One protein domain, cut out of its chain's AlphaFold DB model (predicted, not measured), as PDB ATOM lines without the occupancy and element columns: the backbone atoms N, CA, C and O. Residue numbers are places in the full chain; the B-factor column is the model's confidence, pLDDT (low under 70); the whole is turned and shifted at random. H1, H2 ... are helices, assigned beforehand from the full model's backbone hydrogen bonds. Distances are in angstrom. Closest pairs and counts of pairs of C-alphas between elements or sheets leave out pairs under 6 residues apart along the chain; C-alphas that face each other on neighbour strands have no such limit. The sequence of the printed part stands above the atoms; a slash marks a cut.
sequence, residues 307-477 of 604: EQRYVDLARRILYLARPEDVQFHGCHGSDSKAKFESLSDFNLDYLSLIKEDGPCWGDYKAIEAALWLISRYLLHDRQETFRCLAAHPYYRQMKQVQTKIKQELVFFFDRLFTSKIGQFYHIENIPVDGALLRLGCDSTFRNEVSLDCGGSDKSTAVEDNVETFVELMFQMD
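What this domain is: This is residues 307 to 477 of the 604 residues of an uncharacterized protein of Hyaloscypha hepaticicola (UniProt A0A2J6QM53). Two long helices, H4 and H6, run side by side in opposite ways as the core, joined at one end through the short H5, and two further helices cross this pair on opposite sides: H1 near the H5 end, H7 near the other. Residues 323 to 336 stick out from the body as a loop, and the short H2 and H3 lie on the long way from H1 to H4. The printed part has 171 residues with seven named helices, H1 to H7 in chain order, and no named strand; the class is all helix. It is compact, with a radius of gyration of the C-alphas of 16.6 A, and spans 50 by 37 by 30 A.

Where its parts are: The longest helix is H4, residues 364 to 391, 40.4 A from C-alpha 364 at (110.108, 87.259, 97.854) to C-alpha 391. H5 holds residues 393 to 396, and H6 residues 399 to 424, 37.4 A long. H1, residues 308 to 321, begins with C-alpha 308 at (114.677, 115.974, 75.944) and is 19.9 A long. H2 is residues 336 to 340 and H3 residues 349 to 352. H7, residues 458 to 476, is 26.8 A long and ends with C-alpha 476 at (94.811, 92.624, 97.482).

How they stand to each other: H4 and H6 are the hub, touching three other helices each. They touch each other at a shallow tilt of 33 degrees, only just short of steep, and run opposite ways; their closest C-alphas, of Arg 382 and Phe 413, are 6.7 A apart. H5 and H6 touch only at the corner, closest at the C-alphas of Tyr 395 and Gln 402, 5.5 A. H1 touches residues 381 to 389 of H4, about perpendicular at 82 degrees, with the C-alphas of Tyr 310 and Thr 385 closest at 4.8 A. With its residues 317 to 321 H1 touches H6 at a steep tilt of 63 degrees, closest at the C-alphas of Ala 321 and Ile 405, 5.5 A. H7 touches residues 364 to 372 of H4 at a steep tilt of 61 degrees, opposite ways, closest at the C-alphas of Glu 368 and Val 466, 6.0 A. H6 and H7 are near each other. H3 is close to but not clearly touching H6, and H2 touches no helix. Every O i to N i+4 pair is within hydrogen-bond range in H1, H2, H6 and H7, and 23 of 24 in H4; H3 and H5 are too short for such a pair.

The domain as a whole: The C-alphas farthest apart, of Asp 357 and Gln 397, are 51.6 A from each other. The printed part has no cut. The links H1 to H2, H3 to H4 and H6 to H7 are long, the last with 33 residues. Mean pLDDT of the printed part is 72.1; 59 residues are under 70, among them 323 to 362 and 428 to 435.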
ATOM      1  N   GLU A 307     119.152 115.253  77.850       89.31
ATOM      2  CA  GLU A 307     118.218 114.735  76.851       89.31
ATOM      3  C   GLU A 307     116.826 115.356  77.025       89.31
ATOM      4  O   GLU A 307     116.434 115.709  78.141       89.31
ATOM      5  N   GLN A 308     116.039 115.411  75.941       87.94
ATOM      6  CA  GLN A 308     114.677 115.974  75.944       87.94
ATOM      7  C   GLN A 308     113.812 115.410  77.074       87.94
ATOM      8  O   GLN A 308     113.175 116.171  77.796       87.94
ATOM      9  N   ARG A 309     113.850 114.089  77.297       85.25
ATOM     10  CA  ARG A 309     113.043 113.443  78.344       85.25
ATOM     11  C   ARG A 309     113.307 114.008  79.740       85.25
ATOM     12  O   ARG A 309     112.370 114.194  80.507       85.25
ATOM     13  N   TYR A 310     114.562 114.306  80.074       89.56
ATOM     14  CA  TYR A 310     114.938 114.800  81.398       89.56
ATOM     15  C   TYR A 310     114.602 116.280  81.556       89.56
ATOM     16  O   TYR A 310     114.233 116.714  82.645       89.56
ATOM     17  N   VAL A 311     114.670 117.041  80.461       89.25
ATOM     18  CA  VAL A 311     114.182 118.425  80.409       89.25
ATOM     19  C   VAL A 311     112.667 118.465  80.616       89.25
ATOM     20  O   VAL A 311     112.186 119.241  81.440       89.25
ATOM     21  N   ASP A 312     111.917 117.578  79.960       86.69
ATOM     22  CA  ASP A 312     110.464 117.484  80.118       86.69
ATOM     23  C   ASP A 312     110.065 117.045  81.535       86.69
ATOM     24  O   ASP A 312     109.140 117.612  82.121       86.69
ATOM     25  N   LEU A 313     110.778 116.076  82.123       87.19
ATOM     26  CA  LEU A 313     110.590 115.689  83.524       87.19
ATOM     27  C   LEU A 313     110.891 116.856  84.470       87.19
ATOM     28  O   LEU A 313     110.078 117.163  85.337       87.19
ATOM     29  N   ALA A 314     112.001 117.567  84.274       91.19
ATOM     30  CA  ALA A 314     112.351 118.723  85.091       91.19
ATOM     31  C   ALA A 314     111.308 119.848  84.978       91.19
ATOM     32  O   ALA A 314     110.919 120.417  85.997       91.19
ATOM     33  N   ARG A 315     110.784 120.126  83.777       88.38
ATOM     34  CA  ARG A 315     109.683 121.084  83.578       88.38
ATOM     35  C   ARG A 315     108.449 120.690  84.395       88.38
ATOM     36  O   ARG A 315     107.841 121.545  85.034       88.38
ATOM     37  N   ARG A 316     108.108 119.397  84.433       85.06
ATOM     38  CA  ARG A 316     106.987 118.887  85.243       85.06
ATOM     39  C   ARG A 316     107.216 119.082  86.737       85.06
ATOM     40  O   ARG A 316     106.313 119.555  87.418       85.06
ATOM     41  N   ILE A 317     108.412 118.785  87.240       87.94
ATOM     42  CA  ILE A 317     108.743 119.026  88.653       87.94
ATOM     43  C   ILE A 317     108.657 120.518  88.991       87.94
ATOM     44  O   ILE A 317     108.120 120.883  90.033       87.94
ATOM     45  N   LEU A 318     109.142 121.400  88.110       87.69
ATOM     46  CA  LEU A 318     109.046 122.847  88.318       87.69
ATOM     47  C   LEU A 318     107.595 123.321  88.368       87.69
ATOM     48  O   LEU A 318     107.271 124.131  89.230       87.69
ATOM     49  N   TYR A 319     106.733 122.792  87.498       82.94
ATOM     50  CA  TYR A 319     105.302 123.080  87.527       82.94
ATOM     51  C   TYR A 319     104.667 122.676  88.868       82.94
ATOM     52  O   TYR A 319     103.967 123.478  89.481       82.94
ATOM     53  N   LEU A 320     104.979 121.481  89.383       77.69
ATOM     54  CA  LEU A 320     104.496 121.024  90.697       77.69
ATOM     55  C   LEU A 320     105.033 121.889  91.850       77.69
ATOM     56  O   LEU A 320     104.304 122.227  92.783       77.69
ATOM     57  N   ALA A 321     106.295 122.315  91.772       78.75
ATOM     58  CA  ALA A 321     106.921 123.151  92.791       78.75
ATOM     59  C   ALA A 321     106.442 124.620  92.772       78.75
ATOM     60  O   ALA A 321     106.641 125.329  93.770       78.75
ATOM     61  N   ARG A 322     105.791 125.081  91.690       74.50
ATOM     62  CA  ARG A 322     105.258 126.446  91.500       74.50
ATOM     63  C   ARG A 322     103.714 126.490  91.468       74.50
ATOM     64  O   ARG A 322     103.130 126.886  90.463       74.50
ATOM     65  N   PRO A 323     103.017 126.174  92.575       57.41
ATOM     66  CA  PRO A 323     101.557 126.261  92.626       57.41
ATOM     67  C   PRO A 323     101.027 127.708  92.578       57.41
ATOM     68  O   PRO A 323      99.836 127.919  92.402       57.41
ATOM     69  N   GLU A 324     101.883 128.720  92.727       57.12
ATOM     70  CA  GLU A 324     101.504 130.139  92.633       57.12
ATOM     71  C   GLU A 324     101.404 130.632  91.173       57.12
ATOM     72  O   GLU A 324     100.731 131.626  90.907       57.12
ATOM     73  N   ASP A 325     101.982 129.897  90.212       51.69
ATOM     74  CA  ASP A 325     101.880 130.170  88.767       51.69
ATOM     75  C   ASP A 325     100.592 129.562  88.143       51.69
ATOM     76  O   ASP A 325     100.391 129.591  86.927       51.69
ATOM     77  N   VAL A 326      99.678 129.034  88.974       46.91
ATOM     78  CA  VAL A 326      98.465 128.252  88.618       46.91
ATOM     79  C   VAL A 326      97.349 129.065  87.937       46.91
ATOM     80  O   VAL A 326      96.262 128.558  87.672       46.91
ATOM     81  N   GLN A 327      97.618 130.298  87.506       44.34
ATOM     82  CA  GLN A 327      96.770 130.942  86.495       44.34
ATOM     83  C   GLN A 327      97.108 130.539  85.051       44.34
ATOM     84  O   GLN A 327      96.542 131.092  84.109       44.34
ATOM     85  N   PHE A 328      97.938 129.510  84.845       41.09
ATOM     86  CA  PHE A 328      97.857 128.703  83.627       41.09
ATOM     87  C   PHE A 328      96.527 127.926  83.603       41.09
ATOM     88  O   PHE A 328      96.434 126.751  83.954       41.09
ATOM     89  N   HIS A 329      95.462 128.620  83.196       37.16
ATOM     90  CA  HIS A 329      94.177 128.036  82.827       37.16
ATOM     91  C   HIS A 329      94.379 126.996  81.716       37.16
ATOM     92  O   HIS A 329      94.496 127.335  80.541       37.16
ATOM     93  N   GLY A 330      94.425 125.718  82.094       38.19
ATOM     94  CA  GLY A 330      94.494 124.617  81.132       38.19
ATOM     95  C   GLY A 330      94.668 123.223  81.730       38.19
ATOM     96  O   GLY A 330      94.328 122.242  81.076       38.19
ATOM     97  N   CYS A 331      95.143 123.096  82.969       33.25
ATOM     98  CA  CYS A 331      95.233 121.802  83.647       33.25
ATOM     99  C   CYS A 331      94.541 121.887  85.005       33.25
ATOM    100  O   CYS A 331      95.178 122.146  86.023       33.25
ATOM    101  N   HIS A 332      93.217 121.707  84.995       35.81
ATOM    102  CA  HIS A 332      92.415 121.560  86.206       35.81
ATOM    103  C   HIS A 332      93.017 120.464  87.096       35.81
ATOM    104  O   HIS A 332      93.058 119.289  86.728       35.81
ATOM    105  N   GLY A 333      93.523 120.892  88.252       37.94
ATOM    106  CA  GLY A 333      94.037 120.034  89.305       37.94
ATOM    107  C   GLY A 333      92.896 119.273  89.965       37.94
ATOM    108  O   GLY A 333      92.045 119.868  90.609       37.94
ATOM    109  N   SER A 334      92.880 117.966  89.741       37.03
ATOM    110  CA  SER A 334      92.220 116.928  90.543       37.03
ATOM    111  C   SER A 334      92.445 115.602  89.817       37.03
ATOM    112  O   SER A 334      93.130 114.723  90.322       37.03
ATOM    113  N   ASP A 335      92.055 115.537  88.540       33.97
ATOM    114  CA  ASP A 335      92.033 114.276  87.778       33.97
ATOM    115  C   ASP A 335      93.296 114.050  86.935       33.97
ATOM    116  O   ASP A 335      93.497 113.008  86.308       33.97
ATOM    117  N   SER A 336      94.178 115.047  86.888       39.72
ATOM    118  CA  SER A 336      95.365 115.020  86.045       39.72
ATOM    119  C   SER A 336      96.510 114.198  86.648       39.72
ATOM    120  O   SER A 336      97.315 113.674  85.883       39.72
ATOM    121  N   LYS A 337      96.587 114.029  87.981       45.72
ATOM    122  CA  LYS A 337      97.677 113.278  88.647       45.72
ATOM    123  C   LYS A 337      97.788 111.834  88.138       45.72
ATOM    124  O   LYS A 337      98.878 111.422  87.759       45.72
ATOM    125  N   ALA A 338      96.668 111.125  87.996       43.72
ATOM    126  CA  ALA A 338      96.659 109.738  87.520       43.72
ATOM    127  C   ALA A 338      97.082 109.593  86.041       43.72
ATOM    128  O   ALA A 338      97.790 108.654  85.682       43.72
ATOM    129  N   LYS A 339      96.720 110.551  85.169       44.81
ATOM    130  CA  LYS A 339      97.180 110.574  83.762       44.81
ATOM    131  C   LYS A 339      98.638 111.021  83.613       44.81
ATOM    132  O   LYS A 339      99.290 110.628  82.650       44.81
ATOM    133  N   PHE A 340      99.160 111.827  84.540       47.53
ATOM    134  CA  PHE A 340     100.559 112.270  84.524       47.53
ATOM    135  C   PHE A 340     101.547 111.130  84.791       47.53
ATOM    136  O   PHE A 340     102.674 111.188  84.307       47.53
ATOM    137  N   GLU A 341     101.132 110.090  85.512       50.41
ATOM    138  CA  GLU A 341     101.988 108.964  85.904       50.41
ATOM    139  C   GLU A 341     101.920 107.780  84.921       50.41
ATOM    140  O   GLU A 341     102.730 106.856  84.987       50.41
ATOM    141  N   SER A 342     101.055 107.857  83.898       47.75
ATOM    142  CA  SER A 342     100.984 106.878  82.801       47.75
ATOM    143  C   SER A 342     102.092 107.046  81.748       47.75
ATOM    144  O   SER A 342     101.979 106.497  80.648       47.75
ATOM    145  N   LEU A 343     103.145 107.826  82.029       47.81
ATOM    146  CA  LEU A 343     104.279 108.013  81.122       47.81
ATOM    147  C   LEU A 343     104.977 106.673  80.882       47.81
ATOM    148  O   LEU A 343     105.807 106.181  81.649       47.81
ATOM    149  N   SER A 344     104.591 106.079  79.764       50.97
ATOM    150  CA  SER A 344     104.990 104.795  79.212       50.97
ATOM    151  C   SER A 344     106.407 104.824  78.629       50.97
ATOM    152  O   SER A 344     106.654 104.307  77.545       50.97
ATOM    153  N   ASP A 345     107.358 105.438  79.330       50.78
ATOM    154  CA  ASP A 345     108.756 105.548  78.892       50.78
ATOM    155  C   ASP A 345     109.660 104.453  79.464       50.78
ATOM    156  O   ASP A 345     110.743 104.197  78.934       50.78
ATOM    157  N   PHE A 346     109.219 103.798  80.534       53.34
ATOM    158  CA  PHE A 346     109.901 102.630  81.061       53.34
ATOM    159  C   PHE A 346     109.481 101.421  80.232       53.34
ATOM    160  O   PHE A 346     108.309 101.043  80.244       53.34
ATOM    161  N   ASN A 347     110.427 100.851  79.490       53.62
ATOM    162  CA  ASN A 347     110.202  99.662  78.682       53.62
ATOM    163  C   ASN A 347     110.153  98.431  79.606       53.62
ATOM    164  O   ASN A 347     111.120  97.676  79.703       53.62
ATOM    165  N   LEU A 348     109.045  98.304  80.348       56.62
ATOM    166  CA  LEU A 348     108.746  97.152  81.204       56.62
ATOM    167  C   LEU A 348     108.675  95.858  80.384       56.62
ATOM    168  O   LEU A 348     108.903  94.788  80.943       56.62
ATOM    169  N   ASP A 349     108.452  95.951  79.066       53.94
ATOM    170  CA  ASP A 349     108.385  94.802  78.164       53.94
ATOM    171  C   ASP A 349     109.664  93.953  78.252       53.94
ATOM    172  O   ASP A 349     109.598  92.728  78.267       53.94
ATOM    173  N   TYR A 350     110.838  94.571  78.432       54.66
ATOM    174  CA  TYR A 350     112.091  93.828  78.612       54.66
ATOM    175  C   TYR A 350     112.217  93.111  79.956       54.66
ATOM    176  O   TYR A 350     112.890  92.087  80.010       54.66
ATOM    177  N   LEU A 351     111.568  93.605  81.013       55.34
ATOM    178  CA  LEU A 351     111.477  92.890  82.288       55.34
ATOM    179  C   LEU A 351     110.454  91.756  82.208       55.34
ATOM    180  O   LEU A 351     110.683  90.684  82.764       55.34
ATOM    181  N   SER A 352     109.364  91.961  81.463       53.03
ATOM    182  CA  SER A 352     108.369  90.916  81.198       53.03
ATOM    183  C   SER A 352     108.939  89.761  80.362       53.03
ATOM    184  O   SER A 352     108.588  88.612  80.595       53.03
ATOM    185  N   LEU A 353     109.918  90.022  79.481       51.97
ATOM    186  CA  LEU A 353     110.653  88.989  78.728       51.97
ATOM    187  C   LEU A 353     111.480  88.038  79.613       51.97
ATOM    188  O   LEU A 353     111.988  87.036  79.114       51.97
ATOM    189  N   ILE A 354     111.658  88.350  80.899       53.22
ATOM    190  CA  ILE A 354     112.456  87.539  81.825       53.22
ATOM    191  C   ILE A 354     111.597  86.491  82.553       53.22
ATOM    192  O   ILE A 354     112.144  85.562  83.145       53.22
ATOM    193  N   LYS A 355     110.263  86.571  82.460       50.66
ATOM    194  CA  LYS A 355     109.346  85.528  82.936       50.66
ATOM    195  C   LYS A 355     108.288  85.229  81.870       50.66
ATOM    196  O   LYS A 355     107.383  86.029  81.676       50.66
ATOM    197  N   GLU A 356     108.367  84.060  81.225       48.31
ATOM    198  CA  GLU A 356     107.310  83.588  80.307       48.31
ATOM    199  C   GLU A 356     105.965  83.357  81.032       48.31
ATOM    200  O   GLU A 356     104.916  83.528  80.419       48.31
ATOM    201  N   ASP A 357     105.997  83.082  82.343       50.94
ATOM    202  CA  ASP A 357     104.815  82.777  83.171       50.94
ATOM    203  C   ASP A 357     104.355  83.942  84.078       50.94
ATOM    204  O   ASP A 357     103.513  83.764  84.956       50.94
ATOM    205  N   GLY A 358     104.904  85.149  83.885       51.19
ATOM    206  CA  GLY A 358     104.598  86.315  84.722       51.19
ATOM    207  C   GLY A 358     105.212  86.252  86.133       51.19
ATOM    208  O   GLY A 358     105.828  85.259  86.534       51.19
ATOM    209  N   PRO A 359     105.143  87.339  86.915       56.88
ATOM    210  CA  PRO A 359     105.706  87.359  88.258       56.88
ATOM    211  C   PRO A 359     104.962  86.407  89.203       56.88
ATOM    212  O   PRO A 359     103.818  86.646  89.557       56.88
ATOM    213  N   CYS A 360     105.631  85.338  89.651       59.53
ATOM    214  CA  CYS A 360     105.162  84.520  90.776       59.53
ATOM    215  C   CYS A 360     104.969  85.383  92.038       59.53
ATOM    216  O   CYS A 360     105.929  85.984  92.525       59.53
ATOM    217  N   TRP A 361     103.737  85.422  92.550       60.12
ATOM    218  CA  TRP A 361     103.311  86.290  93.652       60.12
ATOM    219  C   TRP A 361     103.881  85.874  95.024       60.12
ATOM    220  O   TRP A 361     103.910  86.678  95.943       60.12
ATOM    221  N   GLY A 362     104.387  84.643  95.163       60.97
ATOM    222  CA  GLY A 362     104.940  84.119  96.424       60.97
ATOM    223  C   GLY A 362     106.468  84.154  96.535       60.97
ATOM    224  O   GLY A 362     107.028  83.638  97.502       60.97
ATOM    225  N   ASP A 363     107.162  84.704  95.540       72.50
ATOM    226  CA  ASP A 363     108.620  84.643  95.453       72.50
ATOM    227  C   ASP A 363     109.265  85.968  95.879       72.50
ATOM    228  O   ASP A 363     109.602  86.822  95.054       72.50
ATOM    229  N   TYR A 364     109.454  86.115  97.194       73.88
ATOM    230  CA  TYR A 364     110.108  87.259  97.854       73.88
ATOM    231  C   TYR A 364     111.403  87.697  97.170       73.88
ATOM    232  O   TYR A 364     111.713  88.876  97.044       73.88
ATOM    233  N   LYS A 365     112.147  86.718  96.681       72.69
ATOM    234  CA  LYS A 365     113.445  86.876  96.050       72.69
ATOM    235  C   LYS A 365     113.345  87.438  94.632       72.69
ATOM    236  O   LYS A 365     114.173  88.250  94.217       72.69
ATOM    237  N   ALA A 366     112.310  87.051  93.891       72.56
ATOM    238  CA  ALA A 366     111.985  87.688  92.620       72.56
ATOM    239  C   ALA A 366     111.482  89.131  92.811       72.56
ATOM    240  O   ALA A 366     111.809  89.990  91.989       72.56
ATOM    241  N   ILE A 367     110.725  89.393  93.885       76.50
ATOM    242  CA  ILE A 367     110.260  90.736  94.279       76.50
ATOM    243  C   ILE A 367     111.440  91.652  94.592       76.50
ATOM    244  O   ILE A 367     111.562  92.720  93.993       76.50
ATOM    245  N   GLU A 368     112.358  91.202  95.442       79.88
ATOM    246  CA  GLU A 368     113.581  91.929  95.784       79.88
ATOM    247  C   GLU A 368     114.403  92.284  94.533       79.88
ATOM    248  O   GLU A 368     114.780  93.442  94.332       79.88
ATOM    249  N   ALA A 369     114.617  91.321  93.630       76.25
ATOM    250  CA  ALA A 369     115.362  91.551  92.394       76.25
ATOM    251  C   ALA A 369     114.673  92.566  91.459       76.25
ATOM    252  O   ALA A 369     115.348  93.387  90.831       76.25
ATOM    253  N   ALA A 370     113.340  92.525  91.351       78.06
ATOM    254  CA  ALA A 370     112.575  93.473  90.543       78.06
ATOM    255  C   ALA A 370     112.634  94.896  91.124       78.06
ATOM    256  O   ALA A 370     112.921  95.848  90.390       78.06
ATOM    257  N   LEU A 371     112.437  95.034  92.440       82.19
ATOM    258  CA  LEU A 371     112.558  96.302  93.167       82.19
ATOM    259  C   LEU A 371     113.960  96.901  93.014       82.19
ATOM    260  O   LEU A 371     114.103  98.082  92.683       82.19
ATOM    261  N   TRP A 372     115.002  96.087  93.183       81.12
ATOM    262  CA  TRP A 372     116.388  96.517  93.015       81.12
ATOM    263  C   TRP A 372     116.680  97.000  91.590       81.12
ATOM    264  O   TRP A 372     117.266  98.068  91.391       81.12
ATOM    265  N   LEU A 373     116.238  96.253  90.576       78.00
ATOM    266  CA  LEU A 373     116.516  96.608  89.190       78.00
ATOM    267  C   LEU A 373     115.791  97.894  88.784       78.00
ATOM    268  O   LEU A 373     116.415  98.809  88.249       78.00
ATOM    269  N   ILE A 374     114.488  97.989  89.061       81.62
ATOM    270  CA  ILE A 374     113.685  99.165  88.706       81.62
ATOM    271  C   ILE A 374     114.186 100.402  89.464       81.62
ATOM    272  O   ILE A 374     114.333 101.467  88.856       81.62
ATOM    273  N   SER A 375     114.520 100.269  90.754       84.25
ATOM    274  CA  SER A 375     115.040 101.391  91.544       84.25
ATOM    275  C   SER A 375     116.348 101.946  90.977       84.25
ATOM    276  O   SER A 375     116.480 103.162  90.856       84.25
ATOM    277  N   ARG A 376     117.290 101.103  90.525       81.94
ATOM    278  CA  ARG A 376     118.568 101.551  89.935       81.94
ATOM    279  C   ARG A 376     118.376 102.500  88.746       81.94
ATOM    280  O   ARG A 376     119.047 103.532  88.683       81.94
ATOM    281  N   TYR A 377     117.448 102.195  87.839       81.00
ATOM    282  CA  TYR A 377     117.158 103.058  86.688       81.00
ATOM    283  C   TYR A 377     116.453 104.349  87.087       81.00
ATOM    284  O   TYR A 377     116.802 105.421  86.596       81.00
ATOM    285  N   LEU A 378     115.476 104.263  87.989       84.69
ATOM    286  CA  LEU A 378     114.749 105.444  88.446       84.69
ATOM    287  C   LEU A 378     115.646 106.390  89.250       84.69
ATOM    288  O   LEU A 378     115.513 107.603  89.116       84.69
ATOM    289  N   LEU A 379     116.609 105.863  90.010       85.62
ATOM    290  CA  LEU A 379     117.635 106.661  90.679       85.62
ATOM    291  C   LEU A 379     118.514 107.409  89.665       85.62
ATOM    292  O   LEU A 379     118.767 108.597  89.846       85.62
ATOM    293  N   HIS A 380     118.942 106.753  88.581       85.50
ATOM    294  CA  HIS A 380     119.677 107.425  87.503       85.50
ATOM    295  C   HIS A 380     118.825 108.517  86.834       85.50
ATOM    296  O   HIS A 380     119.272 109.653  86.683       85.50
ATOM    297  N   ASP A 381     117.572 108.213  86.491       87.19
ATOM    298  CA  ASP A 381     116.666 109.185  85.874       87.19
ATOM    299  C   ASP A 381     116.384 110.375  86.807       87.19
ATOM    300  O   ASP A 381     116.318 111.522  86.345       87.19
ATOM    301  N   ARG A 382     116.297 110.143  88.122       89.25
ATOM    302  CA  ARG A 382     116.184 111.195  89.139       89.25
ATOM    303  C   ARG A 382     117.407 112.107  89.139       89.25
ATOM    304  O   ARG A 382     117.245 113.327  89.156       89.25
ATOM    305  N   GLN A 383     118.614 111.549  89.054       90.25
ATOM    306  CA  GLN A 383     119.866 112.314  88.991       90.25
ATOM    307  C   GLN A 383     119.986 113.145  87.707       90.25
ATOM    308  O   GLN A 383     120.312 114.334  87.762       90.25
ATOM    309  N   GLU A 384     119.681 112.558  86.548       89.44
ATOM    310  CA  GLU A 384     119.696 113.274  85.267       89.44
ATOM    311  C   GLU A 384     118.650 114.404  85.241       89.44
ATOM    312  O   GLU A 384     118.932 115.521  84.788       89.44
ATOM    313  N   THR A 385     117.465 114.154  85.808       91.94
ATOM    314  CA  THR A 385     116.407 115.164  85.965       91.94
ATOM    315  C   THR A 385     116.840 116.274  86.924       91.94
ATOM    316  O   THR A 385     116.690 117.458  86.612       91.94
ATOM    317  N   PHE A 386     117.448 115.924  88.062       93.50
ATOM    318  CA  PHE A 386     117.988 116.904  89.001       93.50
ATOM    319  C   PHE A 386     119.047 117.795  88.353       93.50
ATOM    320  O   PHE A 386     119.044 119.004  88.582       93.50
ATOM    321  N   ARG A 387     119.914 117.247  87.493       91.12
ATOM    322  CA  ARG A 387     120.909 118.054  86.772       91.12
ATOM    323  C   ARG A 387     120.248 119.157  85.939       91.12
ATOM    324  O   ARG A 387     120.724 120.293  85.931       91.12
ATOM    325  N   CYS A 388     119.129 118.848  85.284       92.75
ATOM    326  CA  CYS A 388     118.346 119.831  84.531       92.75
ATOM    327  C   CYS A 388     117.757 120.904  85.462       92.75
ATOM    328  O   CYS A 388     117.881 122.100  85.184       92.75
ATOM    329  N   LEU A 389     117.173 120.481  86.590       93.19
ATOM    330  CA  LEU A 389     116.599 121.367  87.609       93.19
ATOM    331  C   LEU A 389     117.646 122.312  88.207       93.19
ATOM    332  O   LEU A 389     117.418 123.514  88.277       93.19
ATOM    333  N   ALA A 390     118.822 121.800  88.571       91.62
ATOM    334  CA  ALA A 390     119.912 122.583  89.149       91.62
ATOM    335  C   ALA A 390     120.460 123.655  88.185       91.62
ATOM    336  O   ALA A 390     120.967 124.708  88.598       91.62
ATOM    337  N   ALA A 391     120.344 123.409  86.879       91.19
ATOM    338  CA  ALA A 391     120.705 124.359  85.837       91.19
ATOM    339  C   ALA A 391     119.623 125.421  85.567       91.19
ATOM    340  O   ALA A 391     119.924 126.417  84.901       91.19
ATOM    341  N   HIS A 392     118.402 125.231  86.074       92.38
ATOM    342  CA  HIS A 392     117.275 126.128  85.856       92.38
ATOM    343  C   HIS A 392     117.410 127.428  86.680       92.38
ATOM    344  O   HIS A 392     117.676 127.358  87.884       92.38
ATOM    345  N   PRO A 393     117.174 128.629  86.108       88.88
ATOM    346  CA  PRO A 393     117.310 129.894  86.841       88.88
ATOM    347  C   PRO A 393     116.452 129.974  88.112       88.88
ATOM    348  O   PRO A 393     116.940 130.395  89.155       88.88
ATOM    349  N   TYR A 394     115.203 129.500  88.054       85.94
ATOM    350  CA  TYR A 394     114.303 129.412  89.216       85.94
ATOM    351  C   TYR A 394     114.878 128.629  90.405       85.94
ATOM    352  O   TYR A 394     114.746 129.056  91.548       85.94
ATOM    353  N   TYR A 395     115.587 127.525  90.154       87.38
ATOM    354  CA  TYR A 395     116.220 126.751  91.221       87.38
ATOM    355  C   TYR A 395     117.302 127.569  91.950       87.38
ATOM    356  O   TYR A 395     117.538 127.397  93.142       87.38
ATOM    357  N   ARG A 396     117.947 128.524  91.274       82.50
ATOM    358  CA  ARG A 396     119.037 129.332  91.848       82.50
ATOM    359  C   ARG A 396     118.565 130.514  92.703       82.50
ATOM    360  O   ARG A 396     119.410 131.214  93.247       82.50
ATOM    361  N   GLN A 397     117.257 130.745  92.831       78.00
ATOM    362  CA  GLN A 397     116.727 131.948  93.482       78.00
ATOM    363  C   GLN A 397     116.843 131.916  95.014       78.00
ATOM    364  O   GLN A 397     117.454 132.805  95.601       78.00
ATOM    365  N   MET A 398     116.259 130.912  95.676       78.69
ATOM    366  CA  MET A 398     116.203 130.833  97.144       78.69
ATOM    367  C   MET A 398     116.356 129.394  97.641       78.69
ATOM    368  O   MET A 398     115.881 128.454  97.006       78.69
ATOM    369  N   LYS A 399     116.956 129.210  98.826       82.06
ATOM    370  CA  LYS A 399     117.144 127.877  99.433       82.06
ATOM    371  C   LYS A 399     115.825 127.136  99.676       82.06
ATOM    372  O   LYS A 399     115.749 125.947  99.409       82.06
ATOM    373  N   GLN A 400     114.778 127.835 100.120       82.56
ATOM    374  CA  GLN A 400     113.454 127.233 100.341       82.56
ATOM    375  C   GLN A 400     112.858 126.665  99.043       82.56
ATOM    376  O   GLN A 400     112.317 125.562  99.038       82.56
ATOM    377  N   VAL A 401     113.029 127.381  97.926       83.38
ATOM    378  CA  VAL A 401     112.613 126.930  96.591       83.38
ATOM    379  C   VAL A 401     113.389 125.679  96.174       83.38
ATOM    380  O   VAL A 401     112.795 124.737  95.660       83.38
ATOM    381  N   GLN A 402     114.696 125.628  96.446       87.81
ATOM    382  CA  GLN A 402     115.516 124.444  96.171       87.81
ATOM    383  C   GLN A 402     115.027 123.229  96.952       87.81
ATOM    384  O   GLN A 402     114.811 122.183  96.349       87.81
ATOM    385  N   THR A 403     114.816 123.365  98.264       85.12
ATOM    386  CA  THR A 403     114.312 122.272  99.107       85.12
ATOM    387  C   THR A 403     112.967 121.762  98.598       85.12
ATOM    388  O   THR A 403     112.799 120.557  98.443       85.12
ATOM    389  N   LYS A 404     112.043 122.665  98.241       85.69
ATOM    390  CA  LYS A 404     110.740 122.290  97.677       85.69
ATOM    391  C   LYS A 404     110.879 121.519  96.363       85.69
ATOM    392  O   LYS A 404     110.296 120.454  96.222       85.69
ATOM    393  N   ILE A 405     111.686 122.015  95.422       89.81
ATOM    394  CA  ILE A 405     111.931 121.343  94.134       89.81
ATOM    395  C   ILE A 405     112.541 119.952  94.340       89.81
ATOM    396  O   ILE A 405     112.146 119.005  93.666       89.81
ATOM    397  N   LYS A 406     113.501 119.818  95.261       89.69
ATOM    398  CA  LYS A 406     114.133 118.529  95.570       89.69
ATOM    399  C   LYS A 406     113.143 117.545  96.182       89.69
ATOM    400  O   LYS A 406     113.120 116.393  95.765       89.69
ATOM    401  N   GLN A 407     112.306 117.995  97.114       87.50
ATOM    402  CA  GLN A 407     111.298 117.133  97.725       87.50
ATOM    403  C   GLN A 407     110.243 116.685  96.700       87.50
ATOM    404  O   GLN A 407     109.910 115.504  96.648       87.50
ATOM    405  N   GLU A 408     109.785 117.586  95.824       88.06
ATOM    406  CA  GLU A 408     108.874 117.237  94.720       88.06
ATOM    407  C   GLU A 408     109.502 116.242  93.740       88.06
ATOM    408  O   GLU A 408     108.840 115.308  93.288       88.06
ATOM    409  N   LEU A 409     110.795 116.399  93.435       90.06
ATOM    410  CA  LEU A 409     111.534 115.443  92.618       90.06
ATOM    411  C   LEU A 409     111.556 114.051  93.269       90.06
ATOM    412  O   LEU A 409     111.290 113.064  92.586       90.06
ATOM    413  N   VAL A 410     111.859 113.966  94.567       88.00
ATOM    414  CA  VAL A 410     111.858 112.695  95.311       88.00
ATOM    415  C   VAL A 410     110.472 112.053  95.263       88.00
ATOM    416  O   VAL A 410     110.341 110.925  94.796       88.00
ATOM    417  N   PHE A 411     109.425 112.795  95.628       85.81
ATOM    418  CA  PHE A 411     108.055 112.280  95.636       85.81
ATOM    419  C   PHE A 411     107.541 111.873  94.257       85.81
ATOM    420  O   PHE A 411     106.752 110.937  94.148       85.81
ATOM    421  N   PHE A 412     107.943 112.571  93.197       86.44
ATOM    422  CA  PHE A 412     107.585 112.184  91.836       86.44
ATOM    423  C   PHE A 412     108.184 110.823  91.466       86.44
ATOM    424  O   PHE A 412     107.485 109.964  90.933       86.44
ATOM    425  N   PHE A 413     109.466 110.615  91.762       86.62
ATOM    426  CA  PHE A 413     110.145 109.370  91.420       86.62
ATOM    427  C   PHE A 413     109.735 108.197  92.322       86.62
ATOM    428  O   PHE A 413     109.645 107.078  91.826       86.62
ATOM    429  N   ASP A 414     109.405 108.440  93.590       85.56
ATOM    430  CA  ASP A 414     108.879 107.405  94.490       85.56
ATOM    431  C   ASP A 414     107.466 106.939  94.066       85.56
ATOM    432  O   ASP A 414     107.167 105.741  94.040       85.56
ATOM    433  N   ARG A 415     106.603 107.868  93.623       83.50
ATOM    434  CA  ARG A 415     105.302 107.527  93.013       83.50
ATOM    435  C   ARG A 415     105.466 106.749  91.712       83.50
ATOM    436  O   ARG A 415     104.842 105.705  91.528       83.50
ATOM    437  N   LEU A 416     106.378 107.194  90.845       81.75
ATOM    438  CA  LEU A 416     106.695 106.478  89.611       81.75
ATOM    439  C   LEU A 416     107.225 105.065  89.899       81.75
ATOM    440  O   LEU A 416     106.854 104.129  89.199       81.75
ATOM    441  N   PHE A 417     108.051 104.893  90.932       84.38
ATOM    442  CA  PHE A 417     108.550 103.586  91.354       84.38
ATOM    443  C   PHE A 417     107.420 102.659  91.794       84.38
ATOM    444  O   PHE A 417     107.283 101.562  91.252       84.38
ATOM    445  N   THR A 418     106.560 103.149  92.684       82.19
ATOM    446  CA  THR A 418     105.352 102.455  93.144       82.19
ATOM    447  C   THR A 418     104.480 102.010  91.963       82.19
ATOM    448  O   THR A 418     104.136 100.834  91.838       82.19
ATOM    449  N   SER A 419     104.197 102.929  91.034       79.56
ATOM    450  CA  SER A 419     103.394 102.656  89.838       79.56
ATOM    451  C   SER A 419     104.039 101.613  88.918       79.56
ATOM    452  O   SER A 419     103.358 100.725  88.403       79.56
ATOM    453  N   LYS A 420     105.363 101.677  88.714       79.00
ATOM    454  CA  LYS A 420     106.084 100.739  87.840       79.00
ATOM    455  C   LYS A 420     106.149  99.332  88.406       79.00
ATOM    456  O   LYS A 420     106.035  98.382  87.637       79.00
ATOM    457  N   ILE A 421     106.287  99.206  89.720       80.88
ATOM    458  CA  ILE A 421     106.224  97.912  90.392       80.88
ATOM    459  C   ILE A 421     104.808  97.336  90.296       80.88
ATOM    460  O   ILE A 421     104.660  96.191  89.884       80.88
ATOM    461  N   GLY A 422     103.767  98.139  90.538       78.50
ATOM    462  CA  GLY A 422     102.383  97.700  90.337       78.50
ATOM    463  C   GLY A 422     102.097  97.206  88.925       78.50
ATOM    464  O   GLY A 422     101.554  96.121  88.753       78.50
ATOM    465  N   GLN A 423     102.538  97.955  87.910       77.38
ATOM    466  CA  GLN A 423     102.423  97.547  86.505       77.38
ATOM    467  C   GLN A 423     103.156  96.231  86.227       77.38
ATOM    468  O   GLN A 423     102.621  95.380  85.522       77.38
ATOM    469  N   PHE A 424     104.362  96.061  86.775       77.38
ATOM    470  CA  PHE A 424     105.148  94.842  86.592       77.38
ATOM    471  C   PHE A 424     104.459  93.613  87.200       77.38
ATOM    472  O   PHE A 424     104.500  92.552  86.591       77.38
ATOM    473  N   TYR A 425     103.782  93.772  88.342       76.38
ATOM    474  CA  TYR A 425     103.014  92.719  89.023       76.38
ATOM    475  C   TYR A 425     101.532  92.647  88.620       76.38
ATOM    476  O   TYR A 425     100.783  91.880  89.215       76.38
ATOM    477  N   HIS A 426     101.101  93.401  87.603       74.81
ATOM    478  CA  HIS A 426      99.706  93.456  87.140       74.81
ATOM    479  C   HIS A 426      98.684  93.848  88.225       74.81
ATOM    480  O   HIS A 426      97.543  93.395  88.216       74.81
ATOM    481  N   ILE A 427      99.077  94.726  89.150       74.25
ATOM    482  CA  ILE A 427      98.188  95.270  90.179       74.25
ATOM    483  C   ILE A 427      97.515  96.527  89.616       74.25
ATOM    484  O   ILE A 427      98.130  97.593  89.529       74.25
ATOM    485  N   GLU A 428      96.252  96.397  89.203       62.62
ATOM    486  CA  GLU A 428      95.536  97.436  88.443       62.62
ATOM    487  C   GLU A 428      95.108  98.656  89.284       62.62
ATOM    488  O   GLU A 428      94.836  99.712  88.716       62.62
ATOM    489  N   ASN A 429      95.120  98.560  90.622       63.78
ATOM    490  CA  ASN A 429      94.573  99.581  91.532       63.78
ATOM    491  C   ASN A 429      95.526  99.991  92.670       63.78
ATOM    492  O   ASN A 429      95.088 100.189  93.804       63.78
ATOM    493  N   ILE A 430      96.828 100.136  92.409       65.69
ATOM    494  CA  ILE A 430      97.710 100.717  93.432       65.69
ATOM    495  C   ILE A 430      97.331 102.194  93.639       65.69
ATOM    496  O   ILE A 430      97.376 102.953  92.667       65.69
ATOM    497  N   PRO A 431      96.965 102.629  94.863       59.12
ATOM    498  CA  PRO A 431      96.600 104.016  95.114       59.12
ATOM    499  C   PRO A 431      97.792 104.930  94.812       59.12
ATOM    500  O   PRO A 431      98.833 104.879  95.462       59.12
ATOM    501  N   VAL A 432      97.614 105.767  93.790       56.38
ATOM    502  CA  VAL A 432      98.644 106.651  93.217       56.38
ATOM    503  C   VAL A 432      98.798 107.953  94.021       56.38
ATOM    504  O   VAL A 432      99.708 108.751  93.799       56.38
ATOM    505  N   ASP A 433      97.911 108.181  94.992       54.00
ATOM    506  CA  ASP A 433      97.867 109.422  95.770       54.00
ATOM    507  C   ASP A 433      99.076 109.595  96.709       54.00
ATOM    508  O   ASP A 433      99.340 110.710  97.167       54.00
ATOM    509  N   GLY A 434      99.856 108.530  96.932       55.16
ATOM    510  CA  GLY A 434     101.086 108.544  97.718       55.16
ATOM    511  C   GLY A 434     102.189 107.651  97.145       55.16
ATOM    512  O   GLY A 434     101.949 106.727  96.374       55.16
ATOM    513  N   ALA A 435     103.428 107.940  97.539       61.16
ATOM    514  CA  ALA A 435     104.558 107.044  97.331       61.16
ATOM    515  C   ALA A 435     104.511 105.921  98.378       61.16
ATOM    516  O   ALA A 435     104.905 106.145  99.520       61.16
ATOM    517  N   LEU A 436     104.006 104.744  97.999       75.62
ATOM    518  CA  LEU A 436     104.003 103.568  98.879       75.62
ATOM    519  C   LEU A 436     105.408 102.978  99.001       75.62
ATOM    520  O   LEU A 436     105.847 102.645 100.093       75.62
ATOM    521  N   LEU A 437     106.120 102.897  97.877       83.12
ATOM    522  CA  LEU A 437     107.499 102.438  97.808       83.12
ATOM    523  C   LEU A 437     108.443 103.638  97.709       83.12
ATOM    524  O   LEU A 437     108.164 104.609  96.999       83.12
ATOM    525  N   ARG A 438     109.586 103.566  98.392       85.00
ATOM    526  CA  ARG A 438     110.581 104.647  98.461       85.00
ATOM    527  C   ARG A 438     111.863 104.248  97.735       85.00
ATOM    528  O   ARG A 438     112.424 103.195  98.004       85.00
ATOM    529  N   LEU A 439     112.393 105.096  96.854       81.56
ATOM    530  CA  LEU A 439     113.654 104.802  96.154       81.56
ATOM    531  C   LEU A 439     114.905 104.939  97.039       81.56
ATOM    532  O   LEU A 439     115.981 104.485  96.646       81.56
ATOM    533  N   GLY A 440     114.794 105.607  98.190       78.12
ATOM    534  CA  GLY A 440     115.926 105.925  99.060       78.12
ATOM    535  C   GLY A 440     116.763 107.120  98.579       78.12
ATOM    536  O   GLY A 440     116.528 107.722  97.519       78.12
ATOM    537  N   CYS A 441     117.793 107.467  99.360       74.88
ATOM    538  CA  CYS A 441     118.802 108.465  98.992       74.88
ATOM    539  C   CYS A 441     119.694 107.999  97.823       74.88
ATOM    540  O   CYS A 441     120.256 106.901  97.830       74.88
ATOM    541  N   ASP A 442     119.924 108.875  96.843       73.75
ATOM    542  CA  ASP A 442     121.013 108.709  95.870       73.75
ATOM    543  C   ASP A 442     122.253 109.523  96.277       73.75
ATOM    544  O   ASP A 442     122.253 110.230  97.284       73.75
ATOM    545  N   SER A 443     123.331 109.438  95.490       72.56
ATOM    546  CA  SER A 443     124.564 110.197  95.746       72.56
ATOM    547  C   SER A 443     124.379 111.720  95.731       72.56
ATOM    548  O   SER A 443     125.215 112.424  96.287       72.56
ATOM    549  N   THR A 444     123.303 112.226  95.131       74.00
ATOM    550  CA  THR A 444     122.968 113.654  95.091       74.00
ATOM    551  C   THR A 444     122.356 114.108  96.412       74.00
ATOM    552  O   THR A 444     122.697 115.182  96.894       74.00
ATOM    553  N   PHE A 445     121.494 113.286  97.024       78.31
ATOM    554  CA  PHE A 445     120.729 113.662  98.223       78.31
ATOM    555  C   PHE A 445     121.226 113.033  99.531       78.31
ATOM    556  O   PHE A 445     120.741 113.400 100.598       78.31
ATOM    557  N   ARG A 446     122.221 112.136  99.489       71.25
ATOM    558  CA  ARG A 446     122.718 111.373 100.655       71.25
ATOM    559  C   ARG A 446     123.061 112.221 101.892       71.25
ATOM    560  O   ARG A 446     122.916 111.730 103.004       71.25
ATOM    561  N   ASN A 447     123.494 113.471 101.715       70.81
ATOM    562  CA  ASN A 447     123.898 114.355 102.818       70.81
ATOM    563  C   ASN A 447     122.845 115.424 103.177       70.81
ATOM    564  O   ASN A 447     123.121 116.320 103.978       70.81
ATOM    565  N   GLU A 448     121.652 115.379 102.583       74.50
ATOM    566  CA  GLU A 448     120.625 116.405 102.772       74.50
ATOM    567  C   GLU A 448     119.653 116.047 103.899       74.50
ATOM    568  O   GLU A 448     118.585 115.493 103.674       74.50
ATOM    569  N   VAL A 449     120.000 116.448 105.125       62.84
ATOM    570  CA  VAL A 449     119.197 116.204 106.345       62.84
ATOM    571  C   VAL A 449     117.771 116.779 106.257       62.84
ATOM    572  O   VAL A 449     116.871 116.324 106.952       62.84
ATOM    573  N   SER A 450     117.548 117.789 105.410       69.50
ATOM    574  CA  SER A 450     116.244 118.437 105.224       69.50
ATOM    575  C   SER A 450     115.324 117.753 104.207       69.50
ATOM    576  O   SER A 450     114.249 118.292 103.950       69.50
ATOM    577  N   LEU A 451     115.746 116.651 103.578       77.62
ATOM    578  CA  LEU A 451     114.944 115.924 102.592       77.62
ATOM    579  C   LEU A 451     114.509 114.574 103.146       77.62
ATOM    580  O   LEU A 451     115.339 113.776 103.577       77.62
ATOM    581  N   ASP A 452     113.213 114.290 103.058       77.06
ATOM    582  CA  ASP A 452     112.711 112.945 103.312       77.06
ATOM    583  C   ASP A 452     112.852 112.103 102.041       77.06
ATOM    584  O   ASP A 452     112.017 112.176 101.134       77.06
ATOM    585  N   CYS A 453     113.917 111.307 101.994       72.38
ATOM    586  CA  CYS A 453     114.179 110.347 100.924       72.38
ATOM    587  C   CYS A 453     113.797 108.903 101.295       72.38
ATOM    588  O   CYS A 453     114.107 108.002 100.520       72.38
ATOM    589  N   GLY A 454     113.169 108.663 102.455       64.94
ATOM    590  CA  GLY A 454     112.808 107.311 102.899       64.94
ATOM    591  C   GLY A 454     113.984 106.441 103.368       64.94
ATOM    592  O   GLY A 454     113.903 105.226 103.262       64.94
ATOM    593  N   GLY A 455     115.083 107.039 103.852       61.59
ATOM    594  CA  GLY A 455     116.238 106.316 104.416       61.59
ATOM    595  C   GLY A 455     117.587 106.644 103.760       61.59
ATOM    596  O   GLY A 455     117.655 107.182 102.654       61.59
ATOM    597  N   SER A 456     118.688 106.363 104.469       56.25
ATOM    598  CA  SER A 456     120.057 106.739 104.067       56.25
ATOM    599  C   SER A 456     120.796 105.679 103.241       56.25
ATOM    600  O   SER A 456     121.738 106.033 102.519       56.25
ATOM    601  N   ASP A 457     120.380 104.409 103.322       65.19
ATOM    602  CA  ASP A 457     121.010 103.289 102.624       65.19
ATOM    603  C   ASP A 457     120.078 102.648 101.584       65.19
ATOM    604  O   ASP A 457     118.867 102.547 101.769       65.19
ATOM    605  N   LYS A 458     120.657 102.249 100.448       62.75
ATOM    606  CA  LYS A 458     119.919 101.677  99.314       62.75
ATOM    607  C   LYS A 458     119.473 100.245  99.592       62.75
ATOM    608  O   LYS A 458     118.423  99.849  99.105       62.75
ATOM    609  N   SER A 459     120.273  99.475 100.329       65.19
ATOM    610  CA  SER A 459     119.945  98.097 100.713       65.19
ATOM    611  C   SER A 459     118.746  98.060 101.653       65.19
ATOM    612  O   SER A 459     117.782  97.362 101.365       65.19
ATOM    613  N   THR A 460     118.756  98.888 102.701       68.50
ATOM    614  CA  THR A 460     117.653  98.961 103.670       68.50
ATOM    615  C   THR A 460     116.358  99.422 103.006       68.50
ATOM    616  O   THR A 460     115.312  98.842 103.245       68.50
ATOM    617  N   ALA A 461     116.431 100.391 102.084       73.25
ATOM    618  CA  ALA A 461     115.250 100.829 101.343       73.25
ATOM    619  C   ALA A 461     114.633  99.698 100.499       73.25
ATOM    620  O   ALA A 461     113.416  99.620 100.380       73.25
ATOM    621  N   VAL A 462     115.439  98.817  99.895       75.69
ATOM    622  CA  VAL A 462     114.908  97.674  99.132       75.69
ATOM    623  C   VAL A 462     114.256  96.653 100.061       75.69
ATOM    624  O   VAL A 462     113.158  96.209  99.747       75.69
ATOM    625  N   GLU A 463     114.875  96.328 101.197       77.19
ATOM    626  CA  GLU A 463     114.307  95.414 102.201       77.19
ATOM    627  C   GLU A 463     112.955  95.925 102.737       77.19
ATOM    628  O   GLU A 463     111.960  95.204 102.661       77.19
ATOM    629  N   ASP A 464     112.887  97.196 103.147       80.50
ATOM    630  CA  ASP A 464     111.656  97.838 103.637       80.50
ATOM    631  C   ASP A 464     110.554  97.856 102.558       80.50
ATOM    632  O   ASP A 464     109.368  97.641 102.829       80.50
ATOM    633  N   ASN A 465     110.937  98.085 101.295       84.56
ATOM    634  CA  ASN A 465     110.006  98.040 100.168       84.56
ATOM    635  C   ASN A 465     109.509  96.622  99.876       84.56
ATOM    636  O   ASN A 465     108.369  96.482  99.443       84.56
ATOM    637  N   VAL A 466     110.337  95.587 100.060       81.94
ATOM    638  CA  VAL A 466     109.910  94.188  99.899       81.94
ATOM    639  C   VAL A 466     108.830  93.873 100.926       81.94
ATOM    640  O   VAL A 466     107.779  93.371 100.541       81.94
ATOM    641  N   GLU A 467     109.056  94.210 102.197       82.44
ATOM    642  CA  GLU A 467     108.075  94.008 103.271       82.44
ATOM    643  C   GLU A 467     106.766  94.749 102.963       82.44
ATOM    644  O   GLU A 467     105.709  94.126 102.865       82.44
ATOM    645  N   THR A 468     106.859  96.048 102.666       82.94
ATOM    646  CA  THR A 468     105.700  96.893 102.330       82.94
ATOM    647  C   THR A 468     104.931  96.366 101.114       82.94
ATOM    648  O   THR A 468     103.699  96.350 101.095       82.94
ATOM    649  N   PHE A 469     105.641  95.938 100.065       81.06
ATOM    650  CA  PHE A 469     105.010  95.446  98.844       81.06
ATOM    651  C   PHE A 469     104.337  94.088  99.055       81.06
ATOM    652  O   PHE A 469     103.250  93.857  98.531       81.06
ATOM    653  N   VAL A 470     104.940  93.208  99.850       79.88
ATOM    654  CA  VAL A 470     104.351  91.912 100.198       79.88
ATOM    655  C   VAL A 470     103.089  92.089 101.045       79.88
ATOM    656  O   VAL A 470     102.076  91.457 100.752       79.88
ATOM    657  N   GLU A 471     103.103  92.970 102.048       79.50
ATOM    658  CA  GLU A 471     101.904  93.293 102.835       79.50
ATOM    659  C   GLU A 471     100.760  93.800 101.949       79.50
ATOM    660  O   GLU A 471      99.609  93.387 102.101       79.50
ATOM    661  N   LEU A 472     101.086  94.661 100.984       77.56
ATOM    662  CA  LEU A 472     100.135  95.180 100.007       77.56
ATOM    663  C   LEU A 472      99.567  94.069  99.111       77.56
ATOM    664  O   LEU A 472      98.371  94.065  98.822       77.56
ATOM    665  N   MET A 473     100.399  93.114  98.692       74.31
ATOM    666  CA  MET A 473      99.948  91.956  97.920       74.31
ATOM    667  C   MET A 473      98.981  91.076  98.719       74.31
ATOM    668  O   MET A 473      97.958  90.678  98.168       74.31
ATOM    669  N   PHE A 474      99.246  90.829 100.006       72.81
ATOM    670  CA  PHE A 474      98.338  90.061 100.868       72.81
ATOM    671  C   PHE A 474      96.975  90.739 101.054       72.81
ATOM    672  O   PHE A 474      95.956  90.062 101.105       72.81
ATOM    673  N   GLN A 475      96.929  92.072 101.113       71.25
ATOM    674  CA  GLN A 475      95.669  92.818 101.239       71.25
ATOM    675  C   GLN A 475      94.839  92.846  99.947       71.25
ATOM    676  O   GLN A 475      93.646  93.143  99.997       71.25
ATOM    677  N   MET A 476      95.460  92.580  98.794       66.81
ATOM    678  CA  MET A 476      94.811  92.624  97.482       66.81
ATOM    679  C   MET A 476      94.481  91.248  96.901       66.81
ATOM    680  O   MET A 476      93.917  91.197  95.808       66.81
ATOM    681  N   ASP A 477      94.792  90.152  97.600       59.59
ATOM    682  CA  ASP A 477      94.393  88.808  97.181       59.59
ATOM    683  C   ASP A 477      92.862  88.650  97.323       59.59
ATOM    684  O   ASP A 477      92.338  88.640  98.441       59.59
TER     685      ASP A 477